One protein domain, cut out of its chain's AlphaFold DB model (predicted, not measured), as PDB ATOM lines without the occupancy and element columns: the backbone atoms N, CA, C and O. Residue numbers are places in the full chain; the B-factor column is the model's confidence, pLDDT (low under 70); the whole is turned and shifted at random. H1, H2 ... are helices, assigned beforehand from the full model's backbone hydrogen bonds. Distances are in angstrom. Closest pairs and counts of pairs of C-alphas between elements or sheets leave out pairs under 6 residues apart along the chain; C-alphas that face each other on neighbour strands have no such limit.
ATOM      1  N   THR A  20      -2.862 -34.783   3.903       66.12
ATOM      2  CA  THR A  20      -4.280 -34.713   3.509       66.12
ATOM      3  C   THR A  20      -5.168 -35.807   4.105       66.12
ATOM      4  O   THR A  20      -6.365 -35.585   4.283       66.12
ATOM      5  N   ALA A  21      -4.622 -36.987   4.414       65.69
ATOM      6  CA  ALA A  21      -5.384 -38.088   5.005       65.69
ATOM      7  C   ALA A  21      -5.631 -37.913   6.516       65.69
ATOM      8  O   ALA A  21      -6.685 -38.270   7.031       65.69
ATOM      9  N   ILE A  22      -4.652 -37.370   7.231       80.75
ATOM     10  CA  ILE A  22      -4.739 -37.173   8.678       80.75
ATOM     11  C   ILE A  22      -5.533 -35.897   8.982       80.75
ATOM     12  O   ILE A  22      -6.412 -35.915   9.844       80.75
ATOM     13  N   ASP A  23      -5.304 -34.833   8.213       79.25
ATOM     14  CA  ASP A  23      -5.948 -33.533   8.414       79.25
ATOM     15  C   ASP A  23      -7.478 -33.621   8.302       79.25
ATOM     16  O   ASP A  23      -8.199 -33.112   9.160       79.25
ATOM     17  N   HIS A  24      -8.001 -34.341   7.301       79.75
ATOM     18  CA  HIS A  24      -9.453 -34.493   7.157       79.75
ATOM     19  C   HIS A  24     -10.071 -35.358   8.262       79.75
ATOM     20  O   HIS A  24     -11.229 -35.154   8.619       79.75
ATOM     21  N   CYS A  25      -9.328 -36.331   8.804       85.44
ATOM     22  CA  CYS A  25      -9.812 -37.160   9.907       85.44
ATOM     23  C   CYS A  25      -9.952 -36.322  11.180       85.44
ATOM     24  O   CYS A  25     -10.969 -36.416  11.867       85.44
ATOM     25  N   PHE A  26      -8.966 -35.472  11.477       86.38
ATOM     26  CA  PHE A  26      -9.051 -34.550  12.607       86.38
ATOM     27  C   PHE A  26     -10.161 -33.522  12.429       86.38
ATOM     28  O   PHE A  26     -10.886 -33.254  13.386       86.38
ATOM     29  N   ASP A  27     -10.356 -33.002  11.218       83.12
ATOM     30  CA  ASP A  27     -11.476 -32.102  10.961       83.12
ATOM     31  C   ASP A  27     -12.828 -32.817  11.115       83.12
ATOM     32  O   ASP A  27     -13.741 -32.272  11.727       83.12
ATOM     33  N   TYR A  28     -12.945 -34.078  10.686       84.44
ATOM     34  CA  TYR A  28     -14.154 -34.877  10.897       84.44
ATOM     35  C   TYR A  28     -14.449 -35.122  12.386       84.44
ATOM     36  O   TYR A  28     -15.596 -35.002  12.820       84.44
ATOM     37  N   ILE A  29     -13.424 -35.414  13.193       87.75
ATOM     38  CA  ILE A  29     -13.559 -35.558  14.651       87.75
ATOM     39  C   ILE A  29     -13.974 -34.227  15.283       87.75
ATOM     40  O   ILE A  29     -14.912 -34.198  16.077       87.75
ATOM     41  N   ARG A  30     -13.321 -33.122  14.910       87.00
ATOM     42  CA  ARG A  30     -13.646 -31.779  15.403       87.00
ATOM     43  C   ARG A  30     -15.085 -31.403  15.064       87.00
ATOM     44  O   ARG A  30     -15.819 -30.984  15.951       87.00
ATOM     45  N   GLN A  31     -15.508 -31.588  13.814       81.00
ATOM     46  CA  GLN A  31     -16.883 -31.331  13.386       81.00
ATOM     47  C   GLN A  31     -17.881 -32.211  14.142       81.00
ATOM     48  O   GLN A  31     -18.923 -31.717  14.555       81.00
ATOM     49  N   SER A  32     -17.555 -33.486  14.378       83.50
ATOM     50  CA  SER A  32     -18.416 -34.401  15.139       83.50
ATOM     51  C   SER A  32     -18.553 -33.970  16.599       83.50
ATOM     52  O   SER A  32     -19.664 -33.935  17.118       83.50
ATOM     53  N   LEU A  33     -17.448 -33.581  17.242       83.81
ATOM     54  CA  LEU A  33     -17.448 -33.079  18.615       83.81
ATOM     55  C   LEU A  33     -18.190 -31.745  18.727       83.81
ATOM     56  O   LEU A  33     -18.934 -31.547  19.676       83.81
ATOM     57  N   MET A  34     -18.027 -30.847  17.751       79.38
ATOM     58  CA  MET A  34     -18.753 -29.579  17.739       79.38
ATOM     59  C   MET A  34     -20.247 -29.771  17.434       79.38
ATOM     60  O   MET A  34     -21.108 -29.098  17.987       79.38
ATOM     61  N   CYS A  35     -20.608 -30.721  16.577       69.44
ATOM     62  CA  CYS A  35     -22.013 -31.007  16.299       69.44
ATOM     63  C   CYS A  35     -22.698 -31.689  17.498       69.44
ATOM     64  O   CYS A  35     -23.865 -31.428  17.780       69.44
ATOM     65  N   ALA A  36     -21.951 -32.518  18.233       75.69
ATOM     66  CA  ALA A  36     -22.403 -33.222  19.431       75.69
ATOM     67  C   ALA A  36     -21.968 -32.542  20.741       75.69
ATOM     68  O   ALA A  36     -21.922 -33.209  21.774       75.69
ATOM     69  N   GLY A  37     -21.613 -31.251  20.708       74.75
ATOM     70  CA  GLY A  37     -21.126 -30.511  21.873       74.75
ATOM     71  C   GLY A  37     -22.235 -30.310  22.887       74.75
ATOM     72  O   GLY A  37     -22.925 -29.292  22.888       74.75
ATOM     73  N   ASP A  38     -22.432 -31.321  23.717       76.38
ATOM     74  CA  ASP A  38     -23.473 -31.337  24.714       76.38
ATOM     75  C   ASP A  38     -23.002 -30.647  25.992       76.38
ATOM     76  O   ASP A  38     -22.055 -31.074  26.649       76.38
ATOM     77  N   THR A  39     -23.691 -29.567  26.343       82.44
ATOM     78  CA  THR A  39     -23.499 -28.843  27.602       82.44
ATOM     79  C   THR A  39     -24.651 -29.097  28.573       82.44
ATOM     80  O   THR A  39     -24.910 -28.274  29.456       82.44
ATOM     81  N   SER A  40     -25.430 -30.163  28.365       82.50
ATOM     82  CA  SER A  40     -26.487 -30.544  29.291       82.50
ATOM     83  C   SER A  40     -25.896 -30.845  30.670       82.50
ATOM     84  O   SER A  40     -24.834 -31.451  30.814       82.50
ATOM     85  N   ILE A  41     -26.570 -30.351  31.706       81.81
ATOM     86  CA  ILE A  41     -26.224 -30.692  33.084       81.81
ATOM     87  C   ILE A  41     -26.736 -32.111  33.324       81.81
ATOM     88  O   ILE A  41     -27.884 -32.402  32.989       81.81
ATOM     89  N   ALA A  42     -25.890 -32.968  33.896       84.31
ATOM     90  CA  ALA A  42     -26.255 -34.339  34.232       84.31
ATOM     91  C   ALA A  42     -27.508 -34.394  35.125       84.31
ATOM     92  O   ALA A  42     -27.735 -33.511  35.958       84.31
ATOM     93  N   GLY A  43     -28.320 -35.437  34.943       83.94
ATOM     94  CA  GLY A  43     -29.511 -35.677  35.759       83.94
ATOM     95  C   GLY A  43     -29.193 -36.032  37.217       83.94
ATOM     96  O   GLY A  43     -28.041 -36.235  37.596       83.94
ATOM     97  N   GLU A  44     -30.238 -36.113  38.041       90.25
ATOM     98  CA  GLU A  44     -30.121 -36.384  39.479       90.25
ATOM     99  C   GLU A  44     -29.786 -37.861  39.776       90.25
ATOM    100  O   GLU A  44     -30.226 -38.782  39.074       90.25
ATOM    101  N   ASP A  45     -29.022 -38.083  40.847       91.88
ATOM    102  CA  ASP A  45     -28.794 -39.408  41.428       91.88
ATOM    103  C   ASP A  45     -29.913 -39.765  42.420       91.88
ATOM    104  O   ASP A  45     -30.402 -38.924  43.170       91.88
ATOM    105  N   PHE A  46     -30.289 -41.041  42.490       89.69
ATOM    106  CA  PHE A  46     -31.314 -41.532  43.414       89.69
ATOM    107  C   PHE A  46     -30.855 -42.825  44.102       89.69
ATOM    108  O   PHE A  46     -29.920 -43.485  43.643       89.69
ATOM    109  N   PRO A  47     -31.477 -43.241  45.223       92.81
ATOM    110  CA  PRO A  47     -31.076 -44.467  45.904       92.81
ATOM    111  C   PRO A  47     -31.157 -45.688  44.972       92.81
ATOM    112  O   PRO A  47     -32.242 -46.144  44.621       92.81
ATOM    113  N   GLY A  48     -29.994 -46.221  44.589       92.69
ATOM    114  CA  GLY A  48     -29.875 -47.395  43.722       92.69
ATOM    115  C   GLY A  48     -29.705 -47.114  42.222       92.69
ATOM    116  O   GLY A  48     -29.706 -48.078  41.458       92.69
ATOM    117  N   GLY A  49     -29.529 -45.862  41.783       88.75
ATOM    118  CA  GLY A  49     -29.285 -45.550  40.369       88.75
ATOM    119  C   GLY A  49     -29.003 -44.073  40.078       88.75
ATOM    120  O   GLY A  49     -28.891 -43.256  40.988       88.75
ATOM    121  N   SER A  50     -28.871 -43.740  38.791       89.12
ATOM    122  CA  SER A  50     -28.562 -42.382  38.331       89.12
ATOM    123  C   SER A  50     -29.230 -42.064  36.997       89.12
ATOM    124  O   SER A  50     -29.178 -42.894  36.087       89.12
ATOM    125  N   TYR A  51     -29.728 -40.837  36.839       85.88
ATOM    126  CA  TYR A  51     -30.213 -40.303  35.558       85.88
ATOM    127  C   TYR A  51     -29.166 -39.441  34.839       85.88
ATOM    128  O   TYR A  51     -29.514 -38.596  34.019       85.88
ATOM    129  N   GLN A  52     -27.873 -39.638  35.126       79.75
ATOM    130  CA  GLN A  52     -26.796 -38.746  34.674       79.75
ATOM    131  C   GLN A  52     -26.786 -38.482  33.160       79.75
ATOM    132  O   GLN A  52     -26.495 -37.362  32.753       79.75
ATOM    133  N   PHE A  53     -27.165 -39.471  32.344       79.81
ATOM    134  CA  PHE A  53     -27.256 -39.345  30.883       79.81
ATOM    135  C   PHE A  53     -28.697 -39.332  30.349       79.81
ATOM    136  O   PHE A  53     -28.903 -39.248  29.143       79.81
ATOM    137  N   GLU A  54     -29.706 -39.417  31.218       82.06
ATOM    138  CA  GLU A  54     -31.122 -39.375  30.829       82.06
ATOM    139  C   GLU A  54     -31.637 -37.933  30.827       82.06
ATOM    140  O   GLU A  54     -32.613 -37.578  31.488       82.06
ATOM    141  N   VAL A  55     -30.949 -37.078  30.074       79.06
ATOM    142  CA  VAL A  55     -31.280 -35.661  29.925       79.06
ATOM    143  C   VAL A  55     -31.544 -35.333  28.462       79.06
ATOM    144  O   VAL A  55     -31.043 -35.980  27.545       79.06
ATOM    145  N   VAL A  56     -32.393 -34.337  28.218       80.81
ATOM    146  CA  VAL A  56     -32.727 -33.942  26.846       80.81
ATOM    147  C   VAL A  56     -31.553 -33.175  26.247       80.81
ATOM    148  O   VAL A  56     -31.325 -32.007  26.568       80.81
ATOM    149  N   HIS A  57     -30.838 -33.831  25.339       79.62
ATOM    150  CA  HIS A  57     -29.780 -33.217  24.547       79.62
ATOM    151  C   HIS A  57     -30.391 -32.337  23.453       79.62
ATOM    152  O   HIS A  57     -31.207 -32.794  22.650       79.62
ATOM    153  N   VAL A  58     -30.000 -31.064  23.414       77.69
ATOM    154  CA  VAL A  58     -30.458 -30.108  22.397       77.69
ATOM    155  C   VAL A  58     -29.261 -29.410  21.773       77.69
ATOM    156  O   VAL A  58     -28.299 -29.093  22.469       77.69
ATOM    157  N   CYS A  59     -29.333 -29.126  20.471       79.62
ATOM    158  CA  CYS A  59     -28.312 -28.327  19.802       79.62
ATOM    159  C   CYS A  59     -28.220 -26.943  20.459       79.62
ATOM    160  O   CYS A  59     -29.241 -26.296  20.715       79.62
ATOM    161  N   ARG A  60     -26.998 -26.482  20.724       79.81
ATOM    162  CA  ARG A  60     -26.723 -25.178  21.336       79.81
ATOM    163  C   ARG A  60     -26.061 -24.240  20.335       79.81
ATOM    164  O   ARG A  60     -25.415 -24.680  19.387       79.81
ATOM    165  N   ASN A  61     -26.242 -22.940  20.554       85.62
ATOM    166  CA  ASN A  61     -25.471 -21.934  19.837       85.62
ATOM    167  C   ASN A  61     -24.042 -21.929  20.402       85.62
ATOM    168  O   ASN A  61     -23.858 -21.666  21.589       85.62
ATOM    169  N   TRP A  62     -23.061 -22.218  19.548       84.81
ATOM    170  CA  TRP A  62     -21.646 -22.249  19.910       84.81
ATOM    171  C   TRP A  62     -21.114 -20.907  20.399       84.81
ATOM    172  O   TRP A  62     -20.317 -20.900  21.331       84.81
ATOM    173  N   ASP A  63     -21.600 -19.792  19.856       88.12
ATOM    174  CA  ASP A  63     -21.167 -18.455  20.271       88.12
ATOM    175  C   ASP A  63     -21.478 -18.229  21.756       88.12
ATOM    176  O   ASP A  63     -20.623 -17.807  22.521       88.12
ATOM    177  N   GLN A  64     -22.663 -18.652  22.209       88.38
ATOM    178  CA  GLN A  64     -23.055 -18.540  23.619       88.38
ATOM    179  C   GLN A  64     -22.209 -19.426  24.540       88.38
ATOM    180  O   GLN A  64     -21.992 -19.079  25.701       88.38
ATOM    181  N   ILE A  65     -21.752 -20.582  24.043       86.38
ATOM    182  CA  ILE A  65     -20.845 -21.458  24.790       86.38
ATOM    183  C   ILE A  65     -19.494 -20.758  24.958       86.38
ATOM    184  O   ILE A  65     -18.983 -20.702  26.075       86.38
ATOM    185  N   TYR A  66     -18.937 -20.204  23.878       86.25
ATOM    186  CA  TYR A  66     -17.669 -19.475  23.919       86.25
ATOM    187  C   TYR A  66     -17.750 -18.228  24.801       86.25
ATOM    188  O   TYR A  66     -16.906 -18.074  25.679       86.25
ATOM    189  N   ASP A  67     -18.800 -17.416  24.661       90.81
ATOM    190  CA  ASP A  67     -19.024 -16.225  25.488       90.81
ATOM    191  C   ASP A  67     -19.065 -16.576  26.982       90.81
ATOM    192  O   ASP A  67     -18.467 -15.896  27.820       90.81
ATOM    193  N   TRP A  68     -19.759 -17.664  27.339       88.31
ATOM    194  CA  TRP A  68     -19.823 -18.121  28.724       88.31
ATOM    195  C   TRP A  68     -18.465 -18.622  29.221       88.31
ATOM    196  O   TRP A  68     -18.064 -18.270  30.332       88.31
ATOM    197  N   LEU A  69     -17.752 -19.420  28.421       86.56
ATOM    198  CA  LEU A  69     -16.418 -19.911  28.772       86.56
ATOM    199  C   LEU A  69     -15.450 -18.747  28.989       86.56
ATOM    200  O   LEU A  69     -14.745 -18.732  29.991       86.56
TER     201      LEU A  69
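What this domain is: This is residues 20 to 69 of the 91 residues of an uncharacterized protein of Talaromyces marneffei PM1 (UniProt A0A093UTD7). A helical arm, H1, and a long loop that folds back on itself near Pro 47 lie at opposite ends of an elongated shape, and a short helix, H2, sits off to one side between them. Residues 20 to 33 of H1 stick out. The printed part has 50 residues with two named helices, H1 then H2, and no named strand; the class is all helix, with 24 residues in named elements, under half. It is extended, with a radius of gyration of the C-alphas of 15.4 A and spans of 51 by 26 by 16 A.

Where its parts are: Find C-alpha 20 at (-4.280, -34.713, 3.509); from there H1, residues 20 to 35, runs 22.2 A to C-alpha 35. H2, residues 62 to 69, ends at C-alpha 69 at (-16.418, -19.911, 28.772), 10.6 A from C-alpha 62.

How they stand to each other: H1 and H2 are only just apart, their closest C-alphas 8.2 A from each other. In the link, look for residues 45 to 46 pairing antiparallel with residues 49 to 50. In H2 every O i to N i+4 pair is within hydrogen-bond range, in H1 10 of 12.

The domain as a whole: The two C-alphas farthest apart, those of Thr 20 and Pro 47, are 51.1 A apart. The H1 to H2 link, residues 36 to 61, is long. The printed part has no cut; pLDDT is under 70 at residues 20, 21 and 35.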